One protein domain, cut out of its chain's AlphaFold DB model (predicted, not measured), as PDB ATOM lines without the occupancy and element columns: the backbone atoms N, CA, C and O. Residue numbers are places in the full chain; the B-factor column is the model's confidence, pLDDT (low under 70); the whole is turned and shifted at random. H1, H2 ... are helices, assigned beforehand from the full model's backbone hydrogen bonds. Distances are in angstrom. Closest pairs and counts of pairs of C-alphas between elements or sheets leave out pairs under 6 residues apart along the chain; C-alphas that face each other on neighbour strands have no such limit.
ATOM      1  N   ARG A 828      31.743  67.466 -20.878       95.06
ATOM      2  CA  ARG A 828      32.917  68.322 -20.651       95.06
ATOM      3  C   ARG A 828      34.150  67.488 -20.287       95.06
ATOM      4  O   ARG A 828      34.124  66.737 -19.317       95.06
ATOM      5  N   THR A 829      35.242  67.636 -21.033       94.94
ATOM      6  CA  THR A 829      36.527  67.001 -20.696       94.94
ATOM      7  C   THR A 829      37.149  67.640 -19.454       94.94
ATOM      8  O   THR A 829      36.830  68.777 -19.098       94.94
ATOM      9  N   THR A 830      38.120  66.969 -18.834       92.44
ATOM     10  CA  THR A 830      38.924  67.549 -17.740       92.44
ATOM     11  C   THR A 830      39.755  68.773 -18.161       92.44
ATOM     12  O   THR A 830      40.159  69.558 -17.307       92.44
ATOM     13  N   ALA A 831      39.937  69.008 -19.467       92.50
ATOM     14  CA  ALA A 831      40.496  70.247 -20.025       92.50
ATOM     15  C   ALA A 831      39.457  71.382 -20.200       92.50
ATOM     16  O   ALA A 831      39.805  72.488 -20.608       92.50
ATOM     17  N   GLY A 832      38.178  71.126 -19.910       93.19
ATOM     18  CA  GLY A 832      37.083  72.095 -19.989       93.19
ATOM     19  C   GLY A 832      36.363  72.172 -21.342       93.19
ATOM     20  O   GLY A 832      35.336  72.852 -21.431       93.19
ATOM     21  N   GLU A 833      36.851  71.476 -22.371       94.81
ATOM     22  CA  GLU A 833      36.257  71.424 -23.716       94.81
ATOM     23  C   GLU A 833      34.973  70.584 -23.757       94.81
ATOM     24  O   GLU A 833      34.797  69.692 -22.934       94.81
ATOM     25  N   ARG A 834      34.095  70.804 -24.747       95.75
ATOM     26  CA  ARG A 834      32.913  69.951 -24.970       95.75
ATOM     27  C   ARG A 834      33.134  68.984 -26.129       95.75
ATOM     28  O   ARG A 834      33.167  69.419 -27.281       95.75
ATOM     29  N   GLN A 835      33.215  67.689 -25.832       96.44
ATOM     30  CA  GLN A 835      33.533  66.630 -26.798       96.44
ATOM     31  C   GLN A 835      32.446  65.530 -26.816       96.44
ATOM     32  O   GLN A 835      31.782  65.323 -25.801       96.44
ATOM     33  N   PRO A 836      32.195  64.857 -27.956       95.25
ATOM     34  CA  PRO A 836      31.322  63.679 -28.019       95.25
ATOM     35  C   PRO A 836      32.028  62.449 -27.429       95.25
ATOM     36  O   PRO A 836      33.255  62.420 -27.394       95.25
ATOM     37  N   CYS A 837      31.289  61.415 -27.020       94.06
ATOM     38  CA  CYS A 837      31.889  60.234 -26.380       94.06
ATOM     39  C   CYS A 837      32.960  59.543 -27.243       94.06
ATOM     40  O   CYS A 837      34.047  59.277 -26.739       94.06
ATOM     41  N   SER A 838      32.743  59.423 -28.557       93.06
ATOM     42  CA  SER A 838      33.722  58.881 -29.519       93.06
ATOM     43  C   SER A 838      35.062  59.634 -29.582       93.06
ATOM     44  O   SER A 838      36.056  59.101 -30.075       93.06
ATOM     45  N   TRP A 839      35.156  60.858 -29.047       96.19
ATOM     46  CA  TRP A 839      36.444  61.537 -28.872       96.19
ATOM     47  C   TRP A 839      37.372  60.777 -27.917       96.19
ATOM     48  O   TRP A 839      38.589  60.902 -28.059       96.19
ATOM     49  N   LEU A 840      36.832  60.002 -26.969       94.75
ATOM     50  CA  LEU A 840      37.596  59.179 -26.026       94.75
ATOM     51  C   LEU A 840      38.323  58.010 -26.709       94.75
ATOM     52  O   LEU A 840      39.287  57.513 -26.139       94.75
ATOM     53  N   ASP A 841      37.924  57.606 -27.916       92.00
ATOM     54  CA  ASP A 841      38.541  56.499 -28.662       92.00
ATOM     55  C   ASP A 841      39.560  56.981 -29.711       92.00
ATOM     56  O   ASP A 841      40.504  56.270 -30.050       92.00
ATOM     57  N   VAL A 842      39.432  58.222 -30.198       91.00
ATOM     58  CA  VAL A 842      40.309  58.767 -31.249       91.00
ATOM     59  C   VAL A 842      41.707  59.121 -30.716       91.00
ATOM     60  O   VAL A 842      41.867  60.028 -29.892       91.00
ATOM     61  N   GLY A 843      42.746  58.493 -31.276       92.12
ATOM     62  CA  GLY A 843      44.155  58.806 -31.005       92.12
ATOM     63  C   GLY A 843      44.661  58.149 -29.720       92.12
ATOM     64  O   GLY A 843      44.633  56.930 -29.600       92.12
ATOM     65  N   ASN A 844      45.113  58.943 -28.742       91.62
ATOM     66  CA  ASN A 844      45.565  58.448 -27.431       91.62
ATOM     67  C   ASN A 844      44.373  58.048 -26.532       91.62
ATOM     68  O   ASN A 844      44.223  58.566 -25.423       91.62
ATOM     69  N   GLY A 845      43.499  57.169 -27.029       90.31
ATOM     70  CA  GLY A 845      42.198  56.881 -26.428       90.31
ATOM     71  C   GLY A 845      42.285  56.367 -24.991       90.31
ATOM     72  O   GLY A 845      41.625  56.902 -24.106       90.31
ATOM     73  N   SER A 846      43.191  55.429 -24.707       88.06
ATOM     74  CA  SER A 846      43.381  54.884 -23.353       88.06
ATOM     75  C   SER A 846      43.688  55.966 -22.311       88.06
ATOM     76  O   SER A 846      43.081  55.972 -21.247       88.06
ATOM     77  N   LEU A 847      44.558  56.932 -22.640       92.19
ATOM     78  CA  LEU A 847      44.889  58.050 -21.748       92.19
ATOM     79  C   LEU A 847      43.717  59.033 -21.606       92.19
ATOM     80  O   LEU A 847      43.490  59.577 -20.529       92.19
ATOM     81  N   LYS A 848      42.939  59.255 -22.675       95.50
ATOM     82  CA  LYS A 848      41.710  60.058 -22.600       95.50
ATOM     83  C   LYS A 848      40.679  59.405 -21.682       95.50
ATOM     84  O   LYS A 848      40.098  60.112 -20.861       95.50
ATOM     85  N   LYS A 849      40.473  58.089 -21.796       93.75
ATOM     86  CA  LYS A 849      39.582  57.321 -20.921       93.75
ATOM     87  C   LYS A 849      40.078  57.355 -19.481       93.75
ATOM     88  O   LYS A 849      39.323  57.780 -18.620       93.75
ATOM     89  N   GLU A 850      41.349  57.071 -19.222       92.00
ATOM     90  CA  GLU A 850      41.944  57.193 -17.885       92.00
ATOM     91  C   GLU A 850      41.716  58.591 -17.275       92.00
ATOM     92  O   GLU A 850      41.129  58.713 -16.203       92.00
ATOM     93  N   MET A 851      42.054  59.665 -17.996       93.25
ATOM     94  CA  MET A 851      41.917  61.041 -17.498       93.25
ATOM     95  C   MET A 851      40.475  61.550 -17.332       93.25
ATOM     96  O   MET A 851      40.291  62.583 -16.688       93.25
ATOM     97  N   ASN A 852      39.468  60.923 -17.949       94.62
ATOM     98  CA  ASN A 852      38.091  61.442 -17.952       94.62
ATOM     99  C   ASN A 852      37.077  60.475 -17.315       94.62
ATOM    100  O   ASN A 852      36.128  60.940 -16.693       94.62
ATOM    101  N   CYS A 853      37.283  59.162 -17.399       93.62
ATOM    102  CA  CYS A 853      36.388  58.132 -16.862       93.62
ATOM    103  C   CYS A 853      36.709  57.713 -15.415       93.62
ATOM    104  O   CYS A 853      35.841  57.168 -14.746       93.62
ATOM    105  N   GLN A 854      37.940  57.925 -14.926       90.44
ATOM    106  CA  GLN A 854      38.404  57.353 -13.649       90.44
ATOM    107  C   GLN A 854      37.777  57.986 -12.387       90.44
ATOM    108  O   GLN A 854      37.735  57.334 -11.346       90.44
ATOM    109  N   ASP A 855      37.269  59.222 -12.460       85.50
ATOM    110  CA  ASP A 855      36.410  59.800 -11.414       85.50
ATOM    111  C   ASP A 855      34.948  59.740 -11.871       85.50
ATOM    112  O   ASP A 855      34.568  60.377 -12.856       85.50
ATOM    113  N   GLN A 856      34.119  59.019 -11.112       78.44
ATOM    114  CA  GLN A 856      32.674  58.870 -11.331       78.44
ATOM    115  C   GLN A 856      31.901  60.205 -11.307       78.44
ATOM    116  O   GLN A 856      30.732  60.243 -11.684       78.44
ATOM    117  N   LYS A 857      32.525  61.305 -10.864       84.06
ATOM    118  CA  LYS A 857      31.955  62.663 -10.873       84.06
ATOM    119  C   LYS A 857      32.248  63.458 -12.144       84.06
ATOM    120  O   LYS A 857      31.664  64.525 -12.318       84.06
ATOM    121  N   ASN A 858      33.145  62.991 -13.014       89.19
ATOM    122  CA  ASN A 858      33.400  63.658 -14.288       89.19
ATOM    123  C   ASN A 858      32.188  63.515 -15.220       89.19
ATOM    124  O   ASN A 858      31.606  62.433 -15.324       89.19
ATOM    125  N   ASP A 859      31.886  64.566 -15.992       89.19
ATOM    126  CA  ASP A 859      30.851  64.526 -17.035       89.19
ATOM    127  C   ASP A 859      31.016  63.299 -17.949       89.19
ATOM    128  O   ASP A 859      30.027  62.678 -18.314       89.19
ATOM    129  N   ALA A 860      32.250  62.919 -18.304       91.94
ATOM    130  CA  ALA A 860      32.513  61.760 -19.159       91.94
ATOM    131  C   ALA A 860      32.040  60.439 -18.534       91.94
ATOM    132  O   ALA A 860      31.361  59.666 -19.202       91.94
ATOM    133  N   ALA A 861      32.344  60.201 -17.255       87.31
ATOM    134  CA  ALA A 861      31.942  58.987 -16.552       87.31
ATOM    135  C   ALA A 861      30.410  58.868 -16.451       87.31
ATOM    136  O   ALA A 861      29.869  57.777 -16.609       87.31
ATOM    137  N   LEU A 862      29.707  59.991 -16.258       87.31
ATOM    138  CA  LEU A 862      28.243  60.040 -16.154       87.31
ATOM    139  C   LEU A 862      27.516  60.031 -17.509       87.31
ATOM    140  O   LEU A 862      26.376  59.566 -17.585       87.31
ATOM    141  N   PHE A 863      28.138  60.567 -18.562       90.75
ATOM    142  CA  PHE A 863      27.516  60.801 -19.871       90.75
ATOM    143  C   PHE A 863      27.900  59.750 -20.921       90.75
ATOM    144  O   PHE A 863      27.090  59.451 -21.794       90.75
ATOM    145  N   CYS A 864      29.097  59.173 -20.825       92.62
ATOM    146  CA  CYS A 864      29.654  58.182 -21.746       92.62
ATOM    147  C   CYS A 864      29.859  56.841 -21.022       92.62
ATOM    148  O   CYS A 864      30.976  56.338 -20.908       92.62
ATOM    149  N   GLN A 865      28.779  56.302 -20.444       88.25
ATOM    150  CA  GLN A 865      28.850  55.191 -19.492       88.25
ATOM    151  C   GLN A 865      29.337  53.873 -20.117       88.25
ATOM    152  O   GLN A 865      29.961  53.085 -19.409       88.25
ATOM    153  N   ALA A 866      29.101  53.658 -21.417       82.81
ATOM    154  CA  ALA A 866      29.601  52.503 -22.160       82.81
ATOM    155  C   ALA A 866      31.055  52.729 -22.608       82.81
ATOM    156  O   ALA A 866      31.921  51.897 -22.362       82.81
ATOM    157  N   THR A 867      31.384  53.900 -23.163       88.75
ATOM    158  CA  THR A 867      32.770  54.202 -23.573       88.75
ATOM    159  C   THR A 867      33.744  54.259 -22.379       88.75
ATOM    160  O   THR A 867      34.942  54.004 -22.551       88.75
ATOM    161  N   CYS A 868      33.233  54.532 -21.171       91.62
ATOM    162  CA  CYS A 868      33.926  54.491 -19.876       91.62
ATOM    163  C   CYS A 868      33.723  53.182 -19.069       91.62
ATOM    164  O   CYS A 868      34.057  53.156 -17.880       91.62
ATOM    165  N   SER A 869      33.180  52.110 -19.659       84.06
ATOM    166  CA  SER A 869      32.663  50.932 -18.933       84.06
ATOM    167  C   SER A 869      33.633  50.320 -17.908       84.06
ATOM    168  O   SER A 869      33.242  50.086 -16.758       84.06
ATOM    169  N   ALA A 870      34.907  50.183 -18.289       81.44
ATOM    170  CA  ALA A 870      35.995  49.610 -17.490       81.44
ATOM    171  C   ALA A 870      36.362  50.405 -16.220       81.44
ATOM    172  O   ALA A 870      37.039  49.881 -15.337       81.44
ATOM    173  N   TYR A 871      35.921  51.662 -16.107       84.38
ATOM    174  CA  TYR A 871      36.121  52.508 -14.920       84.38
ATOM    175  C   TYR A 871      34.850  52.625 -14.066       84.38
ATOM    176  O   TYR A 871      34.926  52.850 -12.860       84.38
ATOM    177  N   ASN A 872      33.680  52.445 -14.687       77.56
ATOM    178  CA  ASN A 872      32.372  52.616 -14.055       77.56
ATOM    179  C   ASN A 872      31.761  51.312 -13.509       77.56
ATOM    180  O   ASN A 872      30.752  51.370 -12.813       77.56
ATOM    181  N   GLY A 873      32.333  50.147 -13.831       67.12
ATOM    182  CA  GLY A 873      31.776  48.836 -13.465       67.12
ATOM    183  C   GLY A 873      30.710  48.307 -14.433       67.12
ATOM    184  O   GLY A 873      30.120  47.258 -14.180       67.12
ATOM    185  N   CYS A 874      30.487  48.983 -15.566       70.75
ATOM    186  CA  CYS A 874      29.575  48.487 -16.599       70.75
ATOM    187  C   CYS A 874      30.094  47.213 -17.280       70.75
ATOM    188  O   CYS A 874      29.271  46.426 -17.725       70.75
ATOM    189  N   ASP A 875      31.410  46.952 -17.288       66.31
ATOM    190  CA  ASP A 875      32.001  45.715 -17.838       66.31
ATOM    191  C   ASP A 875      31.376  44.428 -17.259       66.31
ATOM    192  O   ASP A 875      31.305  43.419 -17.955       66.31
ATOM    193  N   SER A 876      30.902  44.455 -16.005       56.06
ATOM    194  CA  SER A 876      30.212  43.321 -15.365       56.06
ATOM    195  C   SER A 876      28.684  43.342 -15.492       56.06
ATOM    196  O   SER A 876      28.073  42.298 -15.309       56.06
ATOM    197  N   LEU A 877      28.067  44.488 -15.813       56.03
ATOM    198  CA  LEU A 877      26.622  44.583 -16.095       56.03
ATOM    199  C   LEU A 877      26.293  44.462 -17.594       56.03
ATOM    200  O   LEU A 877      25.130  44.320 -17.953       56.03
ATOM    201  N   HIS A 878      27.290  44.502 -18.483       62.22
ATOM    202  CA  HIS A 878      27.088  44.531 -19.938       62.22
ATOM    203  C   HIS A 878      26.546  43.230 -20.551       62.22
ATOM    204  O   HIS A 878      26.425  43.142 -21.768       62.22
ATOM    205  N   CYS A 879      26.242  42.225 -19.726       76.81
ATOM    206  CA  CYS A 879      25.799  40.891 -20.131       76.81
ATOM    207  C   CYS A 879      24.629  40.385 -19.265       76.81
ATOM    208  O   CYS A 879      24.478  39.175 -19.081       76.81
ATOM    209  N   GLU A 880      23.822  41.307 -18.731       83.00
ATOM    210  CA  GLU A 880      22.522  41.048 -18.102       83.00
ATOM    211  C   GLU A 880      21.400  41.679 -18.949       83.00
ATOM    212  O   GLU A 880      21.590  42.730 -19.569       83.00
ATOM    213  N   ASP A 881      20.231  41.040 -18.991       87.38
ATOM    214  CA  ASP A 881      19.040  41.594 -19.641       87.38
ATOM    215  C   ASP A 881      18.299  42.528 -18.681       87.38
ATOM    216  O   ASP A 881      18.020  42.169 -17.533       87.38
ATOM    217  N   LYS A 882      17.950  43.729 -19.149       85.12
ATOM    218  CA  LYS A 882      17.130  44.664 -18.371       85.12
ATOM    219  C   LYS A 882      15.658  44.263 -18.447       85.12
ATOM    220  O   LYS A 882      15.171  43.850 -19.491       85.12
ATOM    221  N   SER A 883      14.932  44.404 -17.341       81.81
ATOM    222  CA  SER A 883      13.490  44.139 -17.286       81.81
ATOM    223  C   SER A 883      12.678  45.276 -17.913       81.81
ATOM    224  O   SER A 883      12.828  46.429 -17.492       81.81
ATOM    225  N   GLY A 884      11.770  44.951 -18.830       80.88
ATOM    226  CA  GLY A 884      10.824  45.889 -19.434       80.88
ATOM    227  C   GLY A 884      10.564  45.610 -20.915       80.88
ATOM    228  O   GLY A 884      11.226  44.770 -21.520       80.88
ATOM    229  N   MET A 885       9.612  46.353 -21.481       81.00
ATOM    230  CA  MET A 885       9.269  46.325 -22.904       81.00
ATOM    231  C   MET A 885      10.107  47.358 -23.672       81.00
ATOM    232  O   MET A 885      10.181  48.522 -23.270       81.00
ATOM    233  N   TYR A 886      10.733  46.950 -24.776       87.94
ATOM    234  CA  TYR A 886      11.682  47.761 -25.547       87.94
ATOM    235  C   TYR A 886      11.474  47.628 -27.053       87.94
ATOM    236  O   TYR A 886      11.076  46.574 -27.542       87.94
ATOM    237  N   ARG A 887      11.781  48.694 -27.800       80.62
ATOM    238  CA  ARG A 887      11.469  48.773 -29.231       80.62
ATOM    239  C   ARG A 887      12.315  47.814 -30.087       80.62
ATOM    240  O   ARG A 887      13.548  47.915 -30.076       80.62
ATOM    241  N   THR A 888      11.644  46.930 -30.827       88.00
ATOM    242  CA  THR A 888      12.216  46.016 -31.833       88.00
ATOM    243  C   THR A 888      12.718  46.780 -33.068       88.00
ATOM    244  O   THR A 888      12.498  47.988 -33.199       88.00
ATOM    245  N   HIS A 889      13.362  46.083 -34.011       84.31
ATOM    246  CA  HIS A 889      13.678  46.627 -35.345       84.31
ATOM    247  C   HIS A 889      12.405  47.006 -36.109       84.31
ATOM    248  O   HIS A 889      12.363  48.030 -36.782       84.31
ATOM    249  N   THR A 890      11.352  46.222 -35.899       71.75
ATOM    250  CA  THR A 890      10.004  46.382 -36.445       71.75
ATOM    251  C   THR A 890       9.156  47.430 -35.726       71.75
ATOM    252  O   THR A 890       8.032  47.700 -36.121       71.75
ATOM    253  N   GLY A 891       9.675  48.080 -34.686       73.88
ATOM    254  CA  GLY A 891       9.065  49.283 -34.126       73.88
ATOM    255  C   GLY A 891       7.970  49.078 -33.070       73.88
ATOM    256  O   GLY A 891       7.614  50.072 -32.433       73.88
ATOM    257  N   TRP A 892       7.499  47.851 -32.830       74.00
ATOM    258  CA  TRP A 892       6.678  47.492 -31.661       74.00
ATOM    259  C   TRP A 892       7.570  47.209 -30.431       74.00
ATOM    260  O   TRP A 892       8.793  47.343 -30.522       74.00
ATOM    261  N   THR A 893       7.006  46.892 -29.253       80.06
ATOM    262  CA  THR A 893       7.800  46.696 -28.014       80.06
ATOM    263  C   THR A 893       7.738  45.279 -27.434       80.06
ATOM    264  O   THR A 893       6.660  44.716 -27.281       80.06
ATOM    265  N   ALA A 894       8.898  44.709 -27.090       85.19
ATOM    266  CA  ALA A 894       9.051  43.336 -26.594       85.19
ATOM    267  C   ALA A 894       9.863  43.273 -25.291       85.19
ATOM    268  O   ALA A 894      10.703  44.141 -25.044       85.19
ATOM    269  N   GLU A 895       9.688  42.217 -24.495       91.38
ATOM    270  CA  GLU A 895      10.644  41.864 -23.440       91.38
ATOM    271  C   GLU A 895      11.873  41.138 -24.014       91.38
ATOM    272  O   GLU A 895      11.819  40.522 -25.079       91.38
ATOM    273  N   CYS A 896      12.982  41.127 -23.269       92.69
ATOM    274  CA  CYS A 896      14.193  40.392 -23.654       92.69
ATOM    275  C   CYS A 896      13.974  38.881 -23.842       92.69
ATOM    276  O   CYS A 896      14.660  38.253 -24.640       92.69
ATOM    277  N   SER A 897      12.981  38.306 -23.163       88.75
ATOM    278  CA  SER A 897      12.545  36.915 -23.326       88.75
ATOM    279  C   SER A 897      12.093  36.580 -24.756       88.75
ATOM    280  O   SER A 897      12.320  35.459 -25.204       88.75
ATOM    281  N   TRP A 898      11.535  37.535 -25.512       88.94
ATOM    282  CA  TRP A 898      11.100  37.315 -26.901       88.94
ATOM    283  C   TRP A 898      12.271  37.131 -27.883       88.94
ATOM    284  O   TRP A 898      12.132  36.421 -28.875       88.94
ATOM    285  N   LEU A 899      13.459  37.677 -27.580       90.12
ATOM    286  CA  LEU A 899      14.685  37.365 -28.336       90.12
ATOM    287  C   LEU A 899      15.138  35.906 -28.162       90.12
ATOM    288  O   LEU A 899      16.007  35.448 -28.895       90.12
ATOM    289  N   GLN A 900      14.575  35.193 -27.185       86.81
ATOM    290  CA  GLN A 900      14.812  33.774 -26.925       86.81
ATOM    291  C   GLN A 900      13.564  32.918 -27.228       86.81
ATOM    292  O   GLN A 900      13.540  31.745 -26.858       86.81
ATOM    293  N   SER A 901      12.516  33.483 -27.855       75.31
ATOM    294  CA  SER A 901      11.271  32.769 -28.176       75.31
ATOM    295  C   SER A 901      11.155  32.422 -29.664       75.31
ATOM    296  O   SER A 901      11.444  33.236 -30.544       75.31
ATOM    297  N   GLY A 902      10.670  31.212 -29.948       58.62
ATOM    298  CA  GLY A 902      10.608  30.656 -31.302       58.62
ATOM    299  C   GLY A 902      11.951  30.102 -31.798       58.62
ATOM    300  O   GLY A 902      12.974  30.210 -31.127       58.62
ATOM    301  N   GLN A 903      11.923  29.479 -32.974       45.62
ATOM    302  CA  GLN A 903      13.097  28.975 -33.686       45.62
ATOM    303  C   GLN A 903      13.437  29.950 -34.821       45.62
ATOM    304  O   GLN A 903      12.568  30.207 -35.642       45.62
ATOM    305  N   GLY A 904      14.642  30.529 -34.834       60.91
ATOM    306  CA  GLY A 904      15.080  31.413 -35.922       60.91
ATOM    307  C   GLY A 904      16.050  32.513 -35.477       60.91
ATOM    308  O   GLY A 904      15.687  33.407 -34.708       60.91
ATOM    309  N   ASP A 905      17.275  32.484 -36.008       79.44
ATOM    310  CA  ASP A 905      18.343  33.434 -35.660       79.44
ATOM    311  C   ASP A 905      18.043  34.877 -36.120       79.44
ATOM    312  O   ASP A 905      18.500  35.829 -35.484       79.44
ATOM    313  N   LEU A 906      17.189  35.064 -37.137       80.81
ATOM    314  CA  LEU A 906      16.758  36.368 -37.676       80.81
ATOM    315  C   LEU A 906      16.270  37.353 -36.596       80.81
ATOM    316  O   LEU A 906      16.574  38.549 -36.648       80.81
ATOM    317  N   LYS A 907      15.559  36.867 -35.563       87.88
ATOM    318  CA  LYS A 907      15.145  37.701 -34.416       87.88
ATOM    319  C   LYS A 907      16.345  38.289 -33.682       87.88
ATOM    320  O   LYS A 907      16.282  39.442 -33.252       87.88
ATOM    321  N   LEU A 908      17.415  37.521 -33.512       91.31
ATOM    322  CA  LEU A 908      18.638  37.999 -32.886       91.31
ATOM    323  C   LEU A 908      19.401  38.909 -33.851       91.31
ATOM    324  O   LEU A 908      19.721  40.024 -33.461       91.31
ATOM    325  N   GLU A 909      19.608  38.516 -35.107       89.88
ATOM    326  CA  GLU A 909      20.356  39.317 -36.088       89.88
ATOM    327  C   GLU A 909      19.777  40.729 -36.258       89.88
ATOM    328  O   GLU A 909      20.470  41.723 -36.013       89.88
ATOM    329  N   HIS A 910      18.483  40.838 -36.570       89.50
ATOM    330  CA  HIS A 910      17.836  42.128 -36.816       89.50
ATOM    331  C   HIS A 910      17.775  43.019 -35.562       89.50
ATOM    332  O   HIS A 910      17.824  44.246 -35.666       89.50
ATOM    333  N   ASN A 911      17.643  42.440 -34.359       92.50
ATOM    334  CA  ASN A 911      17.483  43.228 -33.131       92.50
ATOM    335  C   ASN A 911      18.804  43.513 -32.406       92.50
ATOM    336  O   ASN A 911      19.009  44.641 -31.944       92.50
ATOM    337  N   CYS A 912      19.677  42.514 -32.291       93.75
ATOM    338  CA  CYS A 912      20.996  42.601 -31.666       93.75
ATOM    339  C   CYS A 912      22.027  43.292 -32.562       93.75
ATOM    340  O   CYS A 912      22.969  43.879 -32.035       93.75
ATOM    341  N   GLY A 913      21.813  43.293 -33.876       88.12
ATOM    342  CA  GLY A 913      22.636  43.986 -34.856       88.12
ATOM    343  C   GLY A 913      23.808  43.153 -35.379       88.12
ATOM    344  O   GLY A 913      24.450  42.400 -34.644       88.12
ATOM    345  N   THR A 914      24.084  43.340 -36.665       87.31
ATOM    346  CA  THR A 914      25.137  42.686 -37.453       87.31
ATOM    347  C   THR A 914      25.941  43.760 -38.204       87.31
ATOM    348  O   THR A 914      25.851  44.943 -37.867       87.31
ATOM    349  N   ASP A 915      26.740  43.385 -39.209       83.88
ATOM    350  CA  ASP A 915      27.332  44.369 -40.129       83.88
ATOM    351  C   ASP A 915      26.264  45.022 -41.043       83.88
ATOM    352  O   ASP A 915      26.450  46.162 -41.477       83.88
ATOM    353  N   ASP A 916      25.128  44.347 -41.271       86.00
ATOM    354  CA  ASP A 916      24.022  44.799 -42.129       86.00
ATOM    355  C   ASP A 916      22.864  45.448 -41.338       86.00
ATOM    356  O   ASP A 916      22.263  46.423 -41.796       86.00
ATOM    357  N   PHE A 917      22.572  44.966 -40.121       86.19
ATOM    358  CA  PHE A 917      21.459  45.450 -39.289       86.19
ATOM    359  C   PHE A 917      21.923  46.297 -38.098       86.19
ATOM    360  O   PHE A 917      22.759  45.885 -37.295       86.19
ATOM    361  N   SER A 918      21.335  47.484 -37.911       88.88
ATOM    362  CA  SER A 918      21.677  48.359 -36.782       88.88
ATOM    363  C   SER A 918      21.003  47.925 -35.474       88.88
ATOM    364  O   SER A 918      19.777  47.835 -35.418       88.88
ATOM    365  N   GLN A 919      21.776  47.768 -34.393       91.12
ATOM    366  CA  GLN A 919      21.250  47.355 -33.087       91.12
ATOM    367  C   GLN A 919      20.118  48.267 -32.566       91.12
ATOM    368  O   GLN A 919      20.255  49.487 -32.413       91.12
ATOM    369  N   THR A 920      19.002  47.627 -32.230       91.62
ATOM    370  CA  THR A 920      17.714  48.240 -31.859       91.62
ATOM    371  C   THR A 920      17.711  48.817 -30.442       91.62
ATOM    372  O   THR A 920      18.756  48.914 -29.798       91.62
ATOM    373  N   GLU A 921      16.563  49.269 -29.917       89.81
ATOM    374  CA  GLU A 921      16.476  49.513 -28.469       89.81
ATOM    375  C   GLU A 921      16.437  48.202 -27.688       89.81
ATOM    376  O   GLU A 921      17.192  48.067 -26.728       89.81
ATOM    377  N   LEU A 922      15.658  47.224 -28.147       93.50
ATOM    378  CA  LEU A 922      15.608  45.887 -27.567       93.50
ATOM    379  C   LEU A 922      17.009  45.262 -27.463       93.50
ATOM    380  O   LEU A 922      17.457  44.953 -26.365       93.50
ATOM    381  N   GLY A 923      17.775  45.194 -28.556       93.06
ATOM    382  CA  GLY A 923      19.125  44.616 -28.541       93.06
ATOM    383  C   GLY A 923      20.149  45.379 -27.685       93.06
ATOM    384  O   GLY A 923      21.053  44.770 -27.113       93.06
ATOM    385  N   ARG A 924      19.978  46.701 -27.522       90.12
ATOM    386  CA  ARG A 924      20.765  47.518 -26.573       90.12
ATOM    387  C   ARG A 924      20.387  47.254 -25.113       90.12
ATOM    388  O   ARG A 924      21.222  47.409 -24.226       90.12
ATOM    389  N   ARG A 925      19.123  46.925 -24.840       91.12
ATOM    390  CA  ARG A 925      18.577  46.709 -23.488       91.12
ATOM    391  C   ARG A 925      18.726  45.256 -23.018       91.12
ATOM    392  O   ARG A 925      18.838  45.024 -21.816       91.12
ATOM    393  N   CYS A 926      18.796  44.323 -23.961       93.06
ATOM    394  CA  CYS A 926      18.826  42.880 -23.758       93.06
ATOM    395  C   CYS A 926      20.204  42.290 -24.093       93.06
ATOM    396  O   CYS A 926      20.364  41.485 -25.017       93.06
ATOM    397  N   GLN A 927      21.236  42.734 -23.369       89.00
ATOM    398  CA  GLN A 927      22.616  42.379 -23.696       89.00
ATOM    399  C   GLN A 927      22.970  40.911 -23.376       89.00
ATOM    400  O   GLN A 927      23.937  40.398 -23.943       89.00
ATOM    401  N   HIS A 928      22.195  40.219 -22.531       89.19
ATOM    402  CA  HIS A 928      22.365  38.788 -22.247       89.19
ATOM    403  C   HIS A 928      21.697  37.894 -23.296       89.19
ATOM    404  O   HIS A 928      22.256  36.861 -23.670       89.19
ATOM    405  N   SER A 929      20.525  38.285 -23.794       91.94
ATOM    406  CA  SER A 929      19.899  37.631 -24.947       91.94
ATOM    407  C   SER A 929      20.782  37.801 -26.185       91.94
ATOM    408  O   SER A 929      21.166  36.827 -26.825       91.94
ATOM    409  N   CYS A 930      21.261  39.022 -26.428       92.88
ATOM    410  CA  CYS A 930      22.188  39.350 -27.510       92.88
ATOM    411  C   CYS A 930      23.665  38.978 -27.242       92.88
ATOM    412  O   CYS A 930      24.558  39.527 -27.889       92.88
ATOM    413  N   ARG A 931      23.970  38.077 -26.294       89.50
ATOM    414  CA  ARG A 931      25.346  37.804 -25.805       89.50
ATOM    415  C   ARG A 931      26.343  37.314 -26.864       89.50
ATOM    416  O   ARG A 931      27.555  37.436 -26.664       89.50
ATOM    417  N   GLU A 932      25.851  36.743 -27.959       85.69
ATOM    418  CA  GLU A 932      26.672  36.202 -29.051       85.69
ATOM    419  C   GLU A 932      27.092  37.305 -30.028       85.69
ATOM    420  O   GLU A 932      28.283  37.436 -30.321       85.69
ATOM    421  N   PHE A 933      26.163  38.201 -30.363       85.81
ATOM    422  CA  PHE A 933      26.379  39.410 -31.163       85.81
ATOM    423  C   PHE A 933      27.194  40.467 -30.397       85.81
ATOM    424  O   PHE A 933      28.236  40.924 -30.863       85.81
ATOM    425  N   ASN A 934      26.806  40.769 -29.153       78.56
ATOM    426  CA  ASN A 934      27.483  41.743 -28.283       78.56
ATOM    427  C   ASN A 934      28.850  41.271 -27.749       78.56
ATOM    428  O   ASN A 934      29.509  41.982 -26.991       78.56
ATOM    429  N   GLY A 935      29.297  40.062 -28.101       70.00
ATOM    430  CA  GLY A 935      30.606  39.539 -27.707       70.00
ATOM    431  C   GLY A 935      30.754  39.169 -26.225       70.00
ATOM    432  O   GLY A 935      31.853  38.785 -25.825       70.00
ATOM    433  N   CYS A 936      29.683  39.213 -25.428       76.75
ATOM    434  CA  CYS A 936      29.653  38.806 -24.017       76.75
ATOM    435  C   CYS A 936      30.245  37.409 -23.776       76.75
ATOM    436  O   CYS A 936      31.001  37.208 -22.824       76.75
ATOM    437  N   ASN A 937      30.010  36.464 -24.694       66.44
ATOM    438  CA  ASN A 937      30.583  35.113 -24.630       66.44
ATOM    439  C   ASN A 937      32.130  35.068 -24.691       66.44
ATOM    440  O   ASN A 937      32.727  34.014 -24.470       66.44
ATOM    441  N   LYS A 938      32.814  36.191 -24.965       57.03
ATOM    442  CA  LYS A 938      34.285  36.303 -24.918       57.03
ATOM    443  C   LYS A 938      34.818  36.591 -23.505       57.03
ATOM    444  O   LYS A 938      36.006  36.386 -23.270       57.03
ATOM    445  N   ALA A 939      33.974  37.025 -22.562       49.78
ATOM    446  CA  ALA A 939      34.387  37.338 -21.188       49.78
ATOM    447  C   ALA A 939      34.577  36.090 -20.304       49.78
ATOM    448  O   ALA A 939      35.426  36.090 -19.416       49.78
TER     449      ALA A 939
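AT A GLANCE: This is residues 828 to 939 of the 942 residues of an uncharacterized protein of Thalassiosira oceanica (UniProt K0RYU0). With little regular structure, loops and short helices make two small lobes, H1 to H4 in one and H6 to H8 in the other, with H5 in the neck between. The 112 printed residues hold eight named helices, H1 to H8, and no named strand: all helix, with only 43 residues in them. The whole is only just loose, close to compact, radius of gyration of the C-alphas 16.1 A, a rod spanning 50 by 25 by 24 A.

HOW THE PARTS SIT: Start at H1, residues 837 to 840, which touches H2, residues 845 to 853, only at the corner, closest C-alphas Leu 840 and Lys 848, 5.4 A. H2 touches H3, residues 859 to 863, only at the corner, closest C-alphas Cys 853 and Ala 861, 4.5 A. H4, residues 869 to 872, is close to H2 but not clearly touching, closest C-alphas Cys 853 and Tyr 871, 6.0 A. H5, residues 874 to 877, is apart from H6, residues 896 to 900. H7, residues 906 to 912, touches H8, residues 921 to 925, closest C-alphas Cys 912 and Gly 923, 4.2 A. Every O i to N i+4 pair is within hydrogen-bond range in H2, H3, H7 and H8; H6 has 0 of 1, but 2 of 2 O i to N i+3.

IN THESE COORDINATES: Find C-alpha 837 at (31.889, 60.234, -26.380), where H1 begins; H8 ends at C-alpha 925, (18.577, 46.709, -23.488). H2 runs 11.3 A from first to last C-alpha, H7 9.6 A.

THE WHOLE: The printed part has no cut; H5 to H6 is a long link. Look for pLDDT under 70 at residues 873, 875 to 878, 902 to 904 and 937 to 939.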